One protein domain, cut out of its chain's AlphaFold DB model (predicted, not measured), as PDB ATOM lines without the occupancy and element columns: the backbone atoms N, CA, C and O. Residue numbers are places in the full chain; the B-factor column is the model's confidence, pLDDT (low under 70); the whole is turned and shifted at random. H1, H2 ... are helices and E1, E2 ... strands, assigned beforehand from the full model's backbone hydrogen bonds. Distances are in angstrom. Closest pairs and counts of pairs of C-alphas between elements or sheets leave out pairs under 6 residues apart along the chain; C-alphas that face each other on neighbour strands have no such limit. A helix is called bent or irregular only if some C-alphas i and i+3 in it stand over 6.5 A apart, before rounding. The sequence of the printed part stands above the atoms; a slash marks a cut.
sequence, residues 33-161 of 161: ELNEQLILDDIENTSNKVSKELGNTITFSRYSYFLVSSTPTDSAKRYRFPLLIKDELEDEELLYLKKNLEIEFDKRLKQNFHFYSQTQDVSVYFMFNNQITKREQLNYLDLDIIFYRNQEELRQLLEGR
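This is residues 33 to 161 of the 161 residues of an uncharacterized protein of Streptococcus suis (UniProt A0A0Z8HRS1). Picture a strongly twisted sheet of five antiparallel strands with long E5 running through it; the long helix H2 packs along one face, H1 packs beside H2 and only grazes the sheet, and the short helix H3 covers part of the opposite face, over E2 and E5. The sheet is branched: E5 has E2 on one side and both E3 and E4 on the other, while E1 sits at the far side of E2. The printed part has 129 residues, with three named helices and five named strands in the order H1, E1, E2, H2, E3, E4, E5, H3, and its class is mixed, helices and strands. It is compact, with a radius of gyration of the C-alphas of 14.6 A, and spans 41 by 28 by 24 A.

Start at H1, residues 36 to 54, and look across to H2, residues 91 to 115: the two touch, their closest C-alphas being those of Thr 46 and Glu 104, 6.4 A apart. They run opposite ways at a steep tilt of 36 degrees, only just beyond shallow. H1 only grazes the sheet, with its residues 39 to 51. After it, residues 59 to 60 make a short antiparallel pairing with residues 83 to 84 of E2, residues 77 to 85. Next comes E1, residues 66 to 70, which forms a hairpin with E2; check N 68 and O 78, 2.8 A apart. On the other side of E2 you will find E5, residues 138 to 148, antiparallel to it at 156 degrees, with N 81 and O 143 within hydrogen-bond range at 2.8 A. H2 is on the sheet at a height over the sheet of 8.1 A, over E5 and E3, residues 123 to 128. It runs along the strands, at 13 degrees to E3 on the local plane, and the closest C-alphas of H2 and E3 are those of Phe 113 and Val 124, 6.4 A apart. E3 is antiparallel to E5, with N 146 and O 125 at 2.7 A. E4, residues 133 to 135, and E5 form a hairpin, with N 133 and O 140 at 2.9 A; E3 and E4 are apart. The pairing is staggered: E5 pairs with E4 over its residues 138 to 140 and with E3 over 143 to 148. Last, H3, residues 151 to 159, is on the opposite face from H2, at a height over the sheet of 8.3 A; its closest C-alpha pair with E5 is Tyr 148 and Leu 154, 5.9 A. Each O i to N i+4 pair is within hydrogen-bond range in H1 and H3, against 19 of 21 in H2.

Find C-alpha 36 at (209.523, 249.545, 339.720); from there H1 runs 27.0 A to C-alpha 54. E1 follows at residues 66 to 70, 11.5 A long, and E2 covers 25.2 A from residue 77 to 85. H2 begins at C-alpha 91, (203.646, 241.562, 308.992), and reaches C-alpha 115 after 34.9 A; it has a kink of 47 degrees near residue 109 and is irregular, with C-alphas 111 and 114 8.1 A apart. E3, residues 123 to 128, measures 17.5 A, and E4, residues 133 to 135, 6.5 A. E5 is the longest strand, 31.2 A from residue 138 to 148. H3 runs 12.2 A from residue 151 to C-alpha 159 at (196.615, 263.424, 323.961).

Look for the two C-alphas farthest apart, those of Gly 55 and Thr 73, 42.8 A. The printed part has no cut and ends at Arg 161, the chain's last residue. The link from H1 to E1, 11 residues, is long. The mean pLDDT of the printed part is 89.2, and it is under 70 at residues 87 to 88 and 160 to 161.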
ATOM      1  N   GLU A  33     203.935 256.873 343.443       89.88
ATOM      2  CA  GLU A  33     205.078 256.008 343.744       89.88
ATOM      3  C   GLU A  33     204.856 254.609 343.162       89.88
ATOM      4  O   GLU A  33     203.882 253.930 343.491       89.88
ATOM      5  N   LEU A  34     205.756 254.181 342.273       92.06
ATOM      6  CA  LEU A  34     205.640 252.921 341.542       92.06
ATOM      7  C   LEU A  34     206.540 251.841 342.135       92.06
ATOM      8  O   LEU A  34     207.680 252.100 342.515       92.06
ATOM      9  N   ASN A  35     206.047 250.607 342.136       93.88
ATOM     10  CA  ASN A  35     206.840 249.427 342.438       93.88
ATOM     11  C   ASN A  35     207.621 248.994 341.191       93.88
ATOM     12  O   ASN A  35     207.237 248.070 340.475       93.88
ATOM     13  N   GLU A  36     208.705 249.716 340.921       92.75
ATOM     14  CA  GLU A  36     209.523 249.545 339.720       92.75
ATOM     15  C   GLU A  36     210.019 248.105 339.549       92.75
ATOM     16  O   GLU A  36     209.878 247.540 338.470       92.75
ATOM     17  N   GLN A  37     210.524 247.478 340.617       93.31
ATOM     18  CA  GLN A  37     211.056 246.112 340.556       93.31
ATOM     19  C   GLN A  37     210.007 245.114 340.064       93.31
ATOM     20  O   GLN A  37     210.280 244.353 339.142       93.31
ATOM     21  N   LEU A  38     208.786 245.175 340.604       93.62
ATOM     22  CA  LEU A  38     207.706 244.285 340.182       93.62
ATOM     23  C   LEU A  38     207.314 244.508 338.712       93.62
ATOM     24  O   LEU A  38     207.107 243.543 337.981       93.62
ATOM     25  N   ILE A  39     207.236 245.767 338.268       93.94
ATOM     26  CA  ILE A  39     206.916 246.101 336.869       93.94
ATOM     27  C   ILE A  39     207.985 245.524 335.931       93.94
ATOM     28  O   ILE A  39     207.653 244.885 334.933       93.94
ATOM     29  N   LEU A  40     209.266 245.722 336.260       95.44
ATOM     30  CA  LEU A  40     210.390 245.208 335.473       95.44
ATOM     31  C   LEU A  40     210.411 243.674 335.448       95.44
ATOM     32  O   LEU A  40     210.580 243.094 334.375       95.44
ATOM     33  N   ASP A  41     210.192 243.026 336.595       95.12
ATOM     34  CA  ASP A  41     210.100 241.568 336.707       95.12
ATOM     35  C   ASP A  41     208.972 241.017 335.824       95.12
ATOM     36  O   ASP A  41     209.145 240.016 335.127       95.12
ATOM     37  N   ASP A  42     207.808 241.661 335.819       94.56
ATOM     38  CA  ASP A  42     206.653 241.210 335.048       94.56
ATOM     39  C   ASP A  42     206.821 241.406 333.542       94.56
ATOM     40  O   ASP A  42     206.417 240.529 332.769       94.56
ATOM     41  N   ILE A  43     207.462 242.497 333.112       95.12
ATOM     42  CA  ILE A  43     207.811 242.718 331.703       95.12
ATOM     43  C   ILE A  43     208.832 241.679 331.240       95.12
ATOM     44  O   ILE A  43     208.652 241.069 330.182       95.12
ATOM     45  N   GLU A  44     209.882 241.447 332.027       95.06
ATOM     46  CA  GLU A  44     210.928 240.479 331.701       95.06
ATOM     47  C   GLU A  44     210.368 239.056 331.625       95.06
ATOM     48  O   GLU A  44     210.583 238.349 330.640       95.06
ATOM     49  N   ASN A  45     209.588 238.641 332.626       94.06
ATOM     50  CA  ASN A  45     208.988 237.310 332.668       94.06
ATOM     51  C   ASN A  45     208.001 237.086 331.518       94.06
ATOM     52  O   ASN A  45     208.029 236.025 330.889       94.06
ATOM     53  N   THR A  46     207.163 238.081 331.211       94.19
ATOM     54  CA  THR A  46     206.232 238.018 330.074       94.19
ATOM     55  C   THR A  46     206.990 237.903 328.753       94.19
ATOM     56  O   THR A  46     206.697 237.015 327.953       94.19
ATOM     57  N   SER A  47     208.017 238.735 328.554       92.88
ATOM     58  CA  SER A  47     208.847 238.712 327.343       92.88
ATOM     59  C   SER A  47     209.548 237.364 327.171       92.88
ATOM     60  O   SER A  47     209.481 236.766 326.101       92.88
ATOM     61  N   ASN A  48     210.141 236.830 328.242       92.56
ATOM     62  CA  ASN A  48     210.817 235.532 328.235       92.56
ATOM     63  C   ASN A  48     209.857 234.371 327.951       92.56
ATOM     64  O   ASN A  48     210.226 233.416 327.264       92.56
ATOM     65  N   LYS A  49     208.633 234.425 328.484       92.12
ATOM     66  CA  LYS A  49     207.613 233.403 328.245       92.12
ATOM     67  C   LYS A  49     207.179 233.394 326.781       92.12
ATOM     68  O   LYS A  49     207.282 232.357 326.133       92.12
ATOM     69  N   VAL A  50     206.774 234.549 326.252       91.12
ATOM     70  CA  VAL A  50     206.336 234.671 324.854       91.12
ATOM     71  C   VAL A  50     207.484 234.348 323.894       91.12
ATOM     72  O   VAL A  50     207.284 233.654 322.903       91.12
ATOM     73  N   SER A  51     208.709 234.765 324.223       90.12
ATOM     74  CA  SER A  51     209.908 234.438 323.446       90.12
ATOM     75  C   SER A  51     210.103 232.923 323.288       90.12
ATOM     76  O   SER A  51     210.324 232.437 322.179       90.12
ATOM     77  N   LYS A  52     209.951 232.159 324.380       89.06
ATOM     78  CA  LYS A  52     210.056 230.691 324.365       89.06
ATOM     79  C   LYS A  52     208.922 230.023 323.593       89.06
ATOM     80  O   LYS A  52     209.180 229.080 322.856       89.06
ATOM     81  N   GLU A  53     207.690 230.490 323.773       87.44
ATOM     82  CA  GLU A  53     206.508 229.911 323.122       87.44
ATOM     83  C   GLU A  53     206.526 230.116 321.603       87.44
ATOM     84  O   GLU A  53     206.115 229.228 320.860       87.44
ATOM     85  N   LEU A  54     207.039 231.260 321.142       84.12
ATOM     86  CA  LEU A  54     207.029 231.633 319.726       84.12
ATOM     87  C   LEU A  54     208.337 231.332 318.985       84.12
ATOM     88  O   LEU A  54     208.409 231.545 317.778       84.12
ATOM     89  N   GLY A  55     209.388 230.893 319.684       82.12
ATOM     90  CA  GLY A  55     210.720 230.727 319.090       82.12
ATOM     91  C   GLY A  55     211.330 232.041 318.576       82.12
ATOM     92  O   GLY A  55     212.241 232.021 317.750       82.12
ATOM     93  N   ASN A  56     210.827 233.185 319.047       79.75
ATOM     94  CA  ASN A  56     211.285 234.517 318.669       79.75
ATOM     95  C   ASN A  56     212.084 235.124 319.824       79.75
ATOM     96  O   ASN A  56     211.686 234.984 320.974       79.75
ATOM     97  N   THR A  57     213.199 235.803 319.557       83.81
ATOM     98  CA  THR A  57     213.989 236.430 320.628       83.81
ATOM     99  C   THR A  57     213.405 237.801 320.945       83.81
ATOM    100  O   THR A  57     213.464 238.705 320.116       83.81
ATOM    101  N   ILE A  58     212.839 237.941 322.147       90.12
ATOM    102  CA  ILE A  58     212.376 239.222 322.688       90.12
ATOM    103  C   ILE A  58     213.326 239.587 323.819       90.12
ATOM    104  O   ILE A  58     213.389 238.887 324.828       90.12
ATOM    105  N   THR A  59     214.088 240.661 323.654       90.25
ATOM    106  CA  THR A  59     215.038 241.128 324.664       90.25
ATOM    107  C   THR A  59     214.521 242.402 325.313       90.25
ATOM    108  O   THR A  59     214.280 243.414 324.658       90.25
ATOM    109  N   PHE A  60     214.374 242.351 326.631       92.81
ATOM    110  CA  PHE A  60     214.037 243.504 327.451       92.81
ATOM    111  C   PHE A  60     215.256 243.930 328.270       92.81
ATOM    112  O   PHE A  60     215.890 243.108 328.927       92.81
ATOM    113  N   SER A  61     215.571 245.225 328.245       91.75
ATOM    114  CA  SER A  61     216.592 245.817 329.107       91.75
ATOM    115  C   SER A  61     215.923 246.593 330.233       91.75
ATOM    116  O   SER A  61     215.225 247.581 329.995       91.75
ATOM    117  N   ARG A  62     216.221 246.192 331.474       92.75
ATOM    118  CA  ARG A  62     215.746 246.866 332.691       92.75
ATOM    119  C   ARG A  62     216.184 248.331 332.798       92.75
ATOM    120  O   ARG A  62     215.589 249.079 333.558       92.75
ATOM    121  N   TYR A  63     217.191 248.745 332.029       91.62
ATOM    122  CA  TYR A  63     217.758 250.098 332.065       91.62
ATOM    123  C   TYR A  63     217.314 250.987 330.898       91.62
ATOM    124  O   TYR A  63     217.763 252.124 330.791       91.62
ATOM    125  N   SER A  64     216.479 250.475 329.992       89.56
ATOM    126  CA  SER A  64     216.171 251.151 328.722       89.56
ATOM    127  C   SER A  64     214.762 251.742 328.655       89.56
ATOM    128  O   SER A  64     214.346 252.196 327.591       89.56
ATOM    129  N   TYR A  65     214.025 251.748 329.767       94.69
ATOM    130  CA  TYR A  65     212.712 252.386 329.849       94.69
ATOM    131  C   TYR A  65     212.838 253.869 330.215       94.69
ATOM    132  O   TYR A  65     213.815 254.295 330.830       94.69
ATOM    133  N   PHE A  66     211.847 254.674 329.838       94.75
ATOM    134  CA  PHE A  66     211.861 256.111 330.110       94.75
ATOM    135  C   PHE A  66     210.458 256.678 330.332       94.75
ATOM    136  O   PHE A  66     209.459 256.132 329.856       94.75
ATOM    137  N   LEU A  67     210.387 257.785 331.073       95.19
ATOM    138  CA  LEU A  67     209.157 258.551 331.270       95.19
ATOM    139  C   LEU A  67     208.821 259.305 329.977       95.19
ATOM    140  O   LEU A  67     209.624 260.102 329.498       95.19
ATOM    141  N   VAL A  68     207.634 259.062 329.427       94.44
ATOM    142  CA  VAL A  68     207.116 259.751 328.234       94.44
ATOM    143  C   VAL A  68     206.406 261.038 328.634       94.44
ATOM    144  O   VAL A  68     206.642 262.087 328.043       94.44
ATOM    145  N   SER A  69     205.529 260.962 329.635       94.12
ATOM    146  CA  SER A  69     204.752 262.104 330.119       94.12
ATOM    147  C   SER A  69     204.259 261.885 331.552       94.12
ATOM    148  O   SER A  69     204.091 260.747 332.003       94.12
ATOM    149  N   SER A  70     203.993 262.978 332.265       93.62
ATOM    150  CA  SER A  70     203.322 262.984 333.568       93.62
ATOM    151  C   SER A  70     202.358 264.164 333.676       93.62
ATOM    152  O   SER A  70     202.460 265.139 332.926       93.62
ATOM    153  N   THR A  71     201.397 264.077 334.596       90.62
ATOM    154  CA  THR A  71     200.596 265.245 334.988       90.62
ATOM    155  C   THR A  71     201.460 266.235 335.783       90.62
ATOM    156  O   THR A  71     202.452 265.825 336.388       90.62
ATOM    157  N   PRO A  72     201.090 267.529 335.869       85.69
ATOM    158  CA  PRO A  72     201.860 268.520 336.633       85.69
ATOM    159  C   PRO A  72     202.067 268.172 338.118       85.69
ATOM    160  O   PRO A  72     202.988 268.677 338.752       85.69
ATOM    161  N   THR A  73     201.193 267.336 338.680       84.94
ATOM    162  CA  THR A  73     201.231 266.854 340.070       84.94
ATOM    163  C   THR A  73     201.902 265.488 340.223       84.94
ATOM    164  O   THR A  73     201.884 264.935 341.320       84.94
ATOM    165  N   ASP A  74     202.452 264.906 339.151       88.25
ATOM    166  CA  ASP A  74     202.966 263.529 339.106       88.25
ATOM    167  C   ASP A  74     201.954 262.466 339.581       88.25
ATOM    168  O   ASP A  74     202.345 261.368 339.985       88.25
ATOM    169  N   SER A  75     200.658 262.783 339.552       89.94
ATOM    170  CA  SER A  75     199.576 261.893 339.993       89.94
ATOM    171  C   SER A  75     199.275 260.785 338.989       89.94
ATOM    172  O   SER A  75     198.732 259.746 339.365       89.94
ATOM    173  N   ALA A  76     199.686 260.989 337.739       93.75
ATOM    174  CA  ALA A  76     199.617 260.020 336.664       93.75
ATOM    175  C   ALA A  76     200.897 260.086 335.817       93.75
ATOM    176  O   ALA A  76     201.484 261.159 335.634       93.75
ATOM    177  N   LYS A  77     201.350 258.932 335.318       95.19
ATOM    178  CA  LYS A  77     202.624 258.783 334.597       95.19
ATOM    179  C   LYS A  77     202.492 257.786 333.451       95.19
ATOM    180  O   LYS A  77     201.858 256.745 333.609       95.19
ATOM    181  N   ARG A  78     203.133 258.080 332.322       95.62
ATOM    182  CA  ARG A  78     203.267 257.188 331.163       95.62
ATOM    183  C   ARG A  78     204.732 256.837 330.966       95.62
ATOM    184  O   ARG A  78     205.546 257.724 330.722       95.62
ATOM    185  N   TYR A  79     205.049 255.553 331.021       95.56
ATOM    186  CA  TYR A  79     206.387 255.025 330.767       95.56
ATOM    187  C   TYR A  79     206.403 254.216 329.480       95.56
ATOM    188  O   TYR A  79     205.422 253.538 329.175       95.56
ATOM    189  N   ARG A  80     207.526 254.269 328.761       95.62
ATOM    190  CA  ARG A  80     207.785 253.456 327.574       95.62
ATOM    191  C   ARG A  80     208.882 252.448 327.853       95.62
ATOM    192  O   ARG A  80     209.954 252.821 328.324       95.62
ATOM    193  N   PHE A  81     208.617 251.200 327.491       95.88
ATOM    194  CA  PHE A  81     209.505 250.053 327.612       95.88
ATOM    195  C   PHE A  81     209.795 249.509 326.207       95.88
ATOM    196  O   PHE A  81     208.938 248.851 325.611       95.88
ATOM    197  N   PRO A  82     210.975 249.800 325.637       94.94
ATOM    198  CA  PRO A  82     211.377 249.246 324.351       94.94
ATOM    199  C   PRO A  82     211.661 247.747 324.477       94.94
ATOM    200  O   PRO A  82     212.567 247.350 325.213       94.94
ATOM    201  N   LEU A  83     210.916 246.915 323.747       94.25
ATOM    202  CA  LEU A  83     211.203 245.485 323.631       94.25
ATOM    203  C   LEU A  83     211.947 245.249 322.320       94.25
ATOM    204  O   LEU A  83     211.379 245.454 321.248       94.25
ATOM    205  N   LEU A  84     213.216 244.855 322.402       92.94
ATOM    206  CA  LEU A  84     213.996 244.476 321.228       92.94
ATOM    207  C   LEU A  84     213.429 243.168 320.680       92.94
ATOM    208  O   LEU A  84     213.306 242.185 321.411       92.94
ATOM    209  N   ILE A  85     213.080 243.172 319.404       90.38
ATOM    210  CA  ILE A  85     212.577 242.006 318.682       90.38
ATOM    211  C   ILE A  85     213.544 241.667 317.550       90.38
ATOM    212  O   ILE A  85     214.373 242.491 317.167       90.38
ATOM    213  N   LYS A  86     213.433 240.455 317.005       81.62
ATOM    214  CA  LYS A  86     214.233 240.006 315.859       81.62
ATOM    215  C   LYS A  86     214.233 241.030 314.705       81.62
ATOM    216  O   LYS A  86     213.226 241.687 314.431       81.62
ATOM    217  N   ASP A  87     215.373 241.122 314.019       68.88
ATOM    218  CA  ASP A  87     215.686 242.180 313.047       68.88
ATOM    219  C   ASP A  87     214.808 242.198 311.786       68.88
ATOM    220  O   ASP A  87     214.741 243.233 311.127       68.88
ATOM    221  N   GLU A  88     214.065 241.129 311.485       69.88
ATOM    222  CA  GLU A  88     213.033 241.108 310.440       69.88
ATOM    223  C   GLU A  88     211.933 240.109 310.833       69.88
ATOM    224  O   GLU A  88     212.202 238.918 311.010       69.88
ATOM    225  N   LEU A  89     210.711 240.614 311.022       76.00
ATOM    226  CA  LEU A  89     209.486 239.820 311.118       76.00
ATOM    227  C   LEU A  89     208.581 240.230 309.966       76.00
ATOM    228  O   LEU A  89     208.444 241.427 309.697       76.00
ATOM    229  N   GLU A  90     207.952 239.257 309.316       82.38
ATOM    230  CA  GLU A  90     206.877 239.540 308.366       82.38
ATOM    231  C   GLU A  90     205.667 240.148 309.101       82.38
ATOM    232  O   GLU A  90     205.490 239.956 310.308       82.38
ATOM    233  N   ASP A  91     204.802 240.877 308.387       83.12
ATOM    234  CA  ASP A  91     203.646 241.562 308.992       83.12
ATOM    235  C   ASP A  91     202.734 240.600 309.780       83.12
ATOM    236  O   ASP A  91     202.210 240.950 310.842       83.12
ATOM    237  N   GLU A  92     202.571 239.366 309.293       84.75
ATOM    238  CA  GLU A  92     201.794 238.319 309.965       84.75
ATOM    239  C   GLU A  92     202.462 237.841 311.261       84.75
ATOM    240  O   GLU A  92     201.792 237.701 312.290       84.75
ATOM    241  N   GLU A  93     203.782 237.645 311.242       84.75
ATOM    242  CA  GLU A  93     204.567 237.253 312.415       84.75
ATOM    243  C   GLU A  93     204.567 238.357 313.473       84.75
ATOM    244  O   GLU A  93     204.408 238.083 314.664       84.75
ATOM    245  N   LEU A  94     204.690 239.615 313.046       84.62
ATOM    246  CA  LEU A  94     204.610 240.776 313.921       84.62
ATOM    247  C   LEU A  94     203.222 240.896 314.558       84.62
ATOM    248  O   LEU A  94     203.108 241.113 315.769       84.62
ATOM    249  N   LEU A  95     202.160 240.734 313.767       87.06
ATOM    250  CA  LEU A  95     200.791 240.750 314.276       87.06
ATOM    251  C   LEU A  95     200.570 239.626 315.293       87.06
ATOM    252  O   LEU A  95     199.947 239.845 316.335       87.06
ATOM    253  N   TYR A  96     201.082 238.430 315.006       88.31
ATOM    254  CA  TYR A  96     200.990 237.286 315.903       88.31
ATOM    255  C   TYR A  96     201.780 237.510 317.199       88.31
ATOM    256  O   TYR A  96     201.239 237.302 318.288       88.31
ATOM    257  N   LEU A  97     203.014 238.010 317.108       88.94
ATOM    258  CA  LEU A  97     203.839 238.387 318.256       88.94
ATOM    259  C   LEU A  97     203.125 239.413 319.142       88.94
ATOM    260  O   LEU A  97     202.990 239.199 320.347       88.94
ATOM    261  N   LYS A  98     202.624 240.500 318.541       89.06
ATOM    262  CA  LYS A  98     201.917 241.566 319.255       89.06
ATOM    263  C   LYS A  98     200.696 241.022 319.995       89.06
ATOM    264  O   LYS A  98     200.547 241.296 321.180       89.06
ATOM    265  N   LYS A  99     199.872 240.194 319.345       91.06
ATOM    266  CA  LYS A  99     198.690 239.587 319.982       91.06
ATOM    267  C   LYS A  99     199.049 238.702 321.177       91.06
ATOM    268  O   LYS A  99     198.381 238.774 322.203       91.06
ATOM    269  N   ASN A 100     200.085 237.873 321.065       92.19
ATOM    270  CA  ASN A 100     200.503 237.010 322.174       92.19
ATOM    271  C   ASN A 100     201.050 237.826 323.350       92.19
ATOM    272  O   ASN A 100     200.693 237.559 324.497       92.19
ATOM    273  N   LEU A 101     201.848 238.860 323.067       92.69
ATOM    274  CA  LEU A 101     202.298 239.798 324.090       92.69
ATOM    275  C   LEU A 101     201.118 240.508 324.757       92.69
ATOM    276  O   LEU A 101     201.064 240.550 325.980       92.69
ATOM    277  N   GLU A 102     200.154 241.017 323.990       92.50
ATOM    278  CA  GLU A 102     198.947 241.659 324.527       92.50
ATOM    279  C   GLU A 102     198.170 240.729 325.464       92.50
ATOM    280  O   GLU A 102     197.787 241.142 326.555       92.50
ATOM    281  N   ILE A 103     197.985 239.466 325.074       92.81
ATOM    282  CA  ILE A 103     197.283 238.465 325.887       92.81
ATOM    283  C   ILE A 103     198.035 238.181 327.190       92.81
ATOM    284  O   ILE A 103     197.421 238.138 328.259       92.81
ATOM    285  N   GLU A 104     199.347 237.954 327.128       93.44
ATOM    286  CA  GLU A 104     200.127 237.622 328.321       93.44
ATOM    287  C   GLU A 104     200.298 238.828 329.253       93.44
ATOM    288  O   GLU A 104     200.163 238.676 330.470       93.44
ATOM    289  N   PHE A 105     200.474 240.036 328.712       92.06
ATOM    290  CA  PHE A 105     200.474 241.257 329.514       92.06
ATOM    291  C   PHE A 105     199.114 241.526 330.152       92.06
ATOM    292  O   PHE A 105     199.074 241.838 331.337       92.06
ATOM    293  N   ASP A 106     198.000 241.353 329.437       89.94
ATOM    294  CA  ASP A 106     196.660 241.520 330.014       89.94
ATOM    295  C   ASP A 106     196.438 240.570 331.202       89.94
ATOM    296  O   ASP A 106     195.978 240.993 332.267       89.94
ATOM    297  N   LYS A 107     196.851 239.301 331.073       91.56
ATOM    298  CA  LYS A 107     196.834 238.341 332.190       91.56
ATOM    299  C   LYS A 107     197.680 238.835 333.361       91.56
ATOM    300  O   LYS A 107     197.223 238.785 334.504       91.56
ATOM    301  N   ARG A 108     198.901 239.308 333.090       90.19
ATOM    302  CA  ARG A 108     199.847 239.727 334.129       90.19
ATOM    303  C   ARG A 108     199.392 240.984 334.860       90.19
ATOM    304  O   ARG A 108     199.403 241.020 336.086       90.19
ATOM    305  N   LEU A 109     198.906 241.978 334.125       85.00
ATOM    306  CA  LEU A 109     198.329 243.191 334.691       85.00
ATOM    307  C   LEU A 109     197.119 242.853 335.558       85.00
ATOM    308  O   LEU A 109     197.073 243.293 336.697       85.00
ATOM    309  N   LYS A 110     196.187 242.006 335.104       85.62
ATOM    310  CA  LYS A 110     195.039 241.589 335.932       85.62
ATOM    311  C   LYS A 110     195.449 240.921 337.246       85.62
ATOM    312  O   LYS A 110     194.745 241.075 338.238       85.62
ATOM    313  N   GLN A 111     196.569 240.200 337.261       87.06
ATOM    314  CA  GLN A 111     197.097 239.567 338.471       87.06
ATOM    315  C   GLN A 111     197.757 240.577 339.417       87.06
ATOM    316  O   GLN A 111     197.555 240.493 340.626       87.06
ATOM    317  N   ASN A 112     198.518 241.530 338.870       86.94
ATOM    318  CA  ASN A 112     199.476 242.312 339.651       86.94
ATOM    319  C   ASN A 112     199.195 243.822 339.711       86.94
ATOM    320  O   ASN A 112     199.905 244.531 340.420       86.94
ATOM    321  N   PHE A 113     198.166 244.345 339.029       81.88
ATOM    322  CA  PHE A 113     197.988 245.798 338.872       81.88
ATOM    323  C   PHE A 113     197.866 246.563 340.192       81.88
ATOM    324  O   PHE A 113     198.402 247.663 340.306       81.88
ATOM    325  N   HIS A 114     197.230 245.969 341.204       83.00
ATOM    326  CA  HIS A 114     197.111 246.560 342.538       83.00
ATOM    327  C   HIS A 114     198.457 246.733 343.261       83.00
ATOM    328  O   HIS A 114     198.528 247.490 344.223       83.00
ATOM    329  N   PHE A 115     199.515 246.051 342.815       87.81
ATOM    330  CA  PHE A 115     200.841 246.062 343.440       87.81
ATOM    331  C   PHE A 115     201.874 246.892 342.673       87.81
ATOM    332  O   PHE A 115     202.994 247.065 343.157       87.81
ATOM    333  N   TYR A 116     201.528 247.414 341.492       89.88
ATOM    334  CA  TYR A 116     202.433 248.266 340.715       89.88
ATOM    335  C   TYR A 116     202.572 249.680 341.272       89.88
ATOM    336  O   TYR A 116     203.500 250.392 340.898       89.88
ATOM    337  N   SER A 117     201.681 250.088 342.172       88.12
ATOM    338  CA  SER A 117     201.750 251.365 342.868       88.12
ATOM    339  C   SER A 117     201.808 251.126 344.370       88.12
ATOM    340  O   SER A 117     201.043 250.330 344.910       88.12
ATOM    341  N   GLN A 118     202.704 251.840 345.046       83.50
ATOM    342  CA  GLN A 118     202.721 251.920 346.507       83.50
ATOM    343  C   GLN A 118     201.611 252.853 347.017       83.50
ATOM    344  O   GLN A 118     201.186 252.763 348.167       83.50
ATOM    345  N   THR A 119     201.096 253.723 346.143       83.12
ATOM    346  CA  THR A 119     199.930 254.570 346.405       83.12
ATOM    347  C   THR A 119     198.623 253.838 346.080       83.12
ATOM    348  O   THR A 119     198.527 253.174 345.046       83.12
ATOM    349  N   GLN A 120     197.605 253.989 346.933       72.06
ATOM    350  CA  GLN A 120     196.261 253.437 346.709       72.06
ATOM    351  C   GLN A 120     195.516 254.186 345.580       72.06
ATOM    352  O   GLN A 120     195.883 255.307 345.226       72.06
ATOM    353  N   ASP A 121     194.476 253.559 345.018       84.00
ATOM    354  CA  ASP A 121     193.581 254.112 343.980       84.00
ATOM    355  C   ASP A 121     194.230 254.434 342.622       84.00
ATOM    356  O   ASP A 121     193.906 255.427 341.967       84.00
ATOM    357  N   VAL A 122     195.142 253.571 342.166       89.00
ATOM    358  CA  VAL A 122     195.803 253.703 340.859       89.00
ATOM    359  C   VAL A 122     195.301 252.631 339.899       89.00
ATOM    360  O   VAL A 122     195.349 251.435 340.179       89.00
ATOM    361  N   SER A 123     194.822 253.080 338.747       91.50
ATOM    362  CA  SER A 123     194.489 252.255 337.593       91.50
ATOM    363  C   SER A 123     195.681 252.150 336.648       91.50
ATOM    364  O   SER A 123     196.517 253.055 336.568       91.50
ATOM    365  N   VAL A 124     195.743 251.040 335.913       92.62
ATOM    366  CA  VAL A 124     196.832 250.736 334.985       92.62
ATOM    367  C   VAL A 124     196.245 250.433 333.619       92.62
ATOM    368  O   VAL A 124     195.352 249.600 333.484       92.62
ATOM    369  N   TYR A 125     196.760 251.113 332.607       92.31
ATOM    370  CA  TYR A 125     196.448 250.870 331.210       92.31
ATOM    371  C   TYR A 125     197.745 250.637 330.450       92.31
ATOM    372  O   TYR A 125     198.764 251.246 330.756       92.31
ATOM    373  N   PHE A 126     197.723 249.751 329.465       93.12
ATOM    374  CA  PHE A 126     198.894 249.442 328.664       93.12
ATOM    375  C   PHE A 126     198.529 249.371 327.189       93.12
ATOM    376  O   PHE A 126     197.375 249.134 326.826       93.12
ATOM    377  N   MET A 127     199.524 249.575 326.340       91.81
ATOM    378  CA  MET A 127     199.384 249.425 324.900       91.81
ATOM    379  C   MET A 127     200.729 249.136 324.258       91.81
ATOM    380  O   MET A 127     201.758 249.649 324.691       91.81
ATOM    381  N   PHE A 128     200.706 248.404 323.155       91.19
ATOM    382  CA  PHE A 128     201.835 248.378 322.238       91.19
ATOM    383  C   PHE A 128     201.675 249.444 321.167       91.19
ATOM    384  O   PHE A 128     200.570 249.664 320.657       91.19
ATOM    385  N   ASN A 129     202.790 250.046 320.759       84.69
ATOM    386  CA  ASN A 129     202.809 250.869 319.559       84.69
ATOM    387  C   ASN A 129     202.304 250.070 318.345       84.69
ATOM    388  O   ASN A 129     202.411 248.842 318.256       84.69
ATOM    389  N   ASN A 130     201.691 250.783 317.402       74.88
ATOM    390  CA  ASN A 130     201.162 250.182 316.176       74.88
ATOM    391  C   ASN A 130     202.234 249.972 315.102       74.88
ATOM    392  O   ASN A 130     201.954 249.342 314.091       74.88
ATOM    393  N   GLN A 131     203.435 250.503 315.318       82.06
ATOM    394  CA  GLN A 131     204.557 250.444 314.390       82.06
ATOM    395  C   GLN A 131     205.805 249.972 315.129       82.06
ATOM    396  O   GLN A 131     205.956 250.230 316.326       82.06
ATOM    397  N   ILE A 132     206.700 249.310 314.397       87.62
ATOM    398  CA  ILE A 132     208.039 248.988 314.882       87.62
ATOM    399  C   ILE A 132     208.899 250.241 314.852       87.62
ATOM    400  O   ILE A 132     209.048 250.892 313.816       87.62
ATOM    401  N   THR A 133     209.489 250.561 315.997       88.62
ATOM    402  CA  THR A 133     210.426 251.671 316.121       88.62
ATOM    403  C   THR A 133     211.827 251.168 315.792       88.62
ATOM    404  O   THR A 133     212.341 250.287 316.480       88.62
ATOM    405  N   LYS A 134     212.480 251.740 314.774       88.44
ATOM    406  CA  LYS A 134     213.890 251.448 314.478       88.44
ATOM    407  C   LYS A 134     214.812 252.366 315.280       88.44
ATOM    408  O   LYS A 134     214.684 253.586 315.193       88.44
ATOM    409  N   ARG A 135     215.754 251.795 316.036       88.38
ATOM    410  CA  ARG A 135     216.821 252.539 316.737       88.38
ATOM    411  C   ARG A 135     218.140 251.829 316.484       88.38
ATOM    412  O   ARG A 135     218.212 250.630 316.697       88.38
ATOM    413  N   GLU A 136     219.151 252.544 315.996       86.00
ATOM    414  CA  GLU A 136     220.484 251.966 315.731       86.00
ATOM    415  C   GLU A 136     220.443 250.677 314.882       86.00
ATOM    416  O   GLU A 136     221.195 249.743 315.121       86.00
ATOM    417  N   GLN A 137     219.556 250.633 313.877       83.31
ATOM    418  CA  GLN A 137     219.294 249.468 313.006       83.31
ATOM    419  C   GLN A 137     218.583 248.278 313.671       83.31
ATOM    420  O   GLN A 137     218.251 247.326 312.976       83.31
ATOM    421  N   LEU A 138     218.262 248.363 314.960       88.62
ATOM    422  CA  LEU A 138     217.503 247.358 315.695       88.62
ATOM    423  C   LEU A 138     216.004 247.672 315.687       88.62
ATOM    424  O   LEU A 138     215.590 248.840 315.699       88.62
ATOM    425  N   ASN A 139     215.185 246.623 315.711       89.31
ATOM    426  CA  ASN A 139     213.731 246.730 315.745       89.31
ATOM    427  C   ASN A 139     213.191 246.663 317.169       89.31
ATOM    428  O   ASN A 139     213.452 245.716 317.907       89.31
ATOM    429  N   TYR A 140     212.344 247.624 317.525       91.88
ATOM    430  CA  TYR A 140     211.689 247.651 318.823       91.88
ATOM    431  C   TYR A 140     210.177 247.650 318.694       91.88
ATOM    432  O   TYR A 140     209.590 248.457 317.969       91.88
ATOM    433  N   LEU A 141     209.549 246.791 319.487       92.62
ATOM    434  CA  LEU A 141     208.138 246.874 319.805       92.62
ATOM    435  C   LEU A 141     208.001 247.615 321.139       92.62
ATOM    436  O   LEU A 141     208.291 247.077 322.204       92.62
ATOM    437  N   ASP A 142     207.599 248.881 321.079       94.06
ATOM    438  CA  ASP A 142     207.475 249.709 322.277       94.06
ATOM    439  C   ASP A 142     206.172 249.399 323.029       94.06
ATOM    440  O   ASP A 142     205.080 249.485 322.457       94.06
ATOM    441  N   LEU A 143     206.297 249.078 324.317       95.00
ATOM    442  CA  LEU A 143     205.200 248.942 325.273       95.00
ATOM    443  C   LEU A 143     205.069 250.233 326.082       95.00
ATOM    444  O   LEU A 143     205.999 250.613 326.790       95.00
ATOM    445  N   ASP A 144     203.910 250.875 326.034       94.88
ATOM    446  CA  ASP A 144     203.574 251.972 326.936       94.88
ATOM    447  C   ASP A 144     202.713 251.453 328.090       94.88
ATOM    448  O   ASP A 144     201.704 250.782 327.864       94.88
ATOM    449  N   ILE A 145     203.082 251.803 329.324       94.62
ATOM    450  CA  ILE A 145     202.278 251.566 330.530       94.62
ATOM    451  C   ILE A 145     201.937 252.915 331.159       94.62
ATOM    452  O   ILE A 145     202.808 253.756 331.397       94.62
ATOM    453  N   ILE A 146     200.651 253.123 331.405       94.94
ATOM    454  CA  ILE A 146     200.054 254.356 331.897       94.94
ATOM    455  C   ILE A 146     199.405 254.079 333.245       94.94
ATOM    456  O   ILE A 146     198.518 253.235 333.366       94.94
ATOM    457  N   PHE A 147     199.826 254.840 334.243       94.69
ATOM    458  CA  PHE A 147     199.289 254.816 335.592       94.69
ATOM    459  C   PHE A 147     198.491 256.087 335.825       94.69
ATOM    460  O   PHE A 147     199.008 257.178 335.584       94.69
ATOM    461  N   TYR A 148     197.246 255.955 336.271       93.94
ATOM    462  CA  TYR A 148     196.312 257.074 336.393       93.94
ATOM    463  C   TYR A 148     195.286 256.818 337.499       93.94
ATOM    464  O   TYR A 148     195.005 255.672 337.834       93.94
ATOM    465  N   ARG A 149     194.696 257.872 338.060       90.88
ATOM    466  CA  ARG A 149     193.655 257.779 339.099       90.88
ATOM    467  C   ARG A 149     192.256 258.042 338.549       90.88
ATOM    468  O   ARG A 149     191.268 257.617 339.140       90.88
ATOM    469  N   ASN A 150     192.143 258.742 337.420       92.19
ATOM    470  CA  ASN A 150     190.862 259.023 336.772       92.19
ATOM    471  C   ASN A 150     190.978 259.163 335.240       92.19
ATOM    472  O   ASN A 150     192.066 259.281 334.682       92.19
ATOM    473  N   GLN A 151     189.833 259.148 334.555       93.25
ATOM    474  CA  GLN A 151     189.768 259.175 333.087       93.25
ATOM    475  C   GLN A 151     190.302 260.473 332.463       93.25
ATOM    476  O   GLN A 151     190.794 260.443 331.339       93.25
ATOM    477  N   GLU A 152     190.236 261.597 333.177       93.12
ATOM    478  CA  GLU A 152     190.777 262.870 332.694       93.12
ATOM    479  C   GLU A 152     192.310 262.817 332.633       93.12
ATOM    480  O   GLU A 152     192.897 263.174 331.615       93.12
ATOM    481  N   GLU A 153     192.960 262.284 333.671       93.06
ATOM    482  CA  GLU A 153     194.413 262.066 333.673       93.06
ATOM    483  C   GLU A 153     194.846 261.104 332.562       93.06
ATOM    484  O   GLU A 153     195.828 261.363 331.866       93.06
ATOM    485  N   LEU A 154     194.096 260.015 332.356       94.19
ATOM    486  CA  LEU A 154     194.360 259.093 331.253       94.19
ATOM    487  C   LEU A 154     194.287 259.820 329.905       94.19
ATOM    488  O   LEU A 154     195.193 259.678 329.085       94.19
ATOM    489  N   ARG A 155     193.241 260.625 329.683       93.00
ATOM    490  CA  ARG A 155     193.079 261.389 328.442       93.00
ATOM    491  C   ARG A 155     194.255 262.341 328.217       93.00
ATOM    492  O   ARG A 155     194.845 262.304 327.142       93.00
ATOM    493  N   GLN A 156     194.658 263.101 329.235       91.25
ATOM    494  CA  GLN A 156     195.799 264.023 329.153       91.25
ATOM    495  C   GLN A 156     197.105 263.316 328.762       91.25
ATOM    496  O   GLN A 156     197.871 263.823 327.947       91.25
ATOM    497  N   LEU A 157     197.357 262.116 329.299       92.00
ATOM    498  CA  LEU A 157     198.558 261.338 328.966       92.00
ATOM    499  C   LEU A 157     198.510 260.694 327.568       92.00
ATOM    500  O   LEU A 157     199.558 260.346 327.012       92.00
ATOM    501  N   LEU A 158     197.313 260.523 326.999       90.06
ATOM    502  CA  LEU A 158     197.096 259.983 325.655       90.06
ATOM    503  C   LEU A 158     197.068 261.059 324.564       90.06
ATOM    504  O   LEU A 158     197.421 260.753 323.428       90.06
ATOM    505  N   GLU A 159     196.667 262.286 324.892       80.88
ATOM    506  CA  GLU A 159     196.615 263.424 323.961       80.88
ATOM    507  C   GLU A 159     198.010 263.889 323.510       80.88
ATOM    508  O   GLU A 159     198.146 264.421 322.414       80.88
ATOM    509  N   GLY A 160     199.062 263.612 324.288       62.09
ATOM    510  CA  GLY A 160     200.463 263.837 323.896       62.09
ATOM    511  C   GLY A 160     201.036 262.791 322.926       62.09
ATOM    512  O   GLY A 160     202.214 262.453 323.040       62.09
ATOM    513  N   ARG A 161     200.202 262.198 322.063       52.47
ATOM    514  CA  ARG A 161     200.591 261.199 321.051       52.47
ATOM    515  C   ARG A 161     201.148 261.833 319.782       52.47
ATOM    516  O   ARG A 161     200.595 262.861 319.344       52.47
TER     517      ARG A 161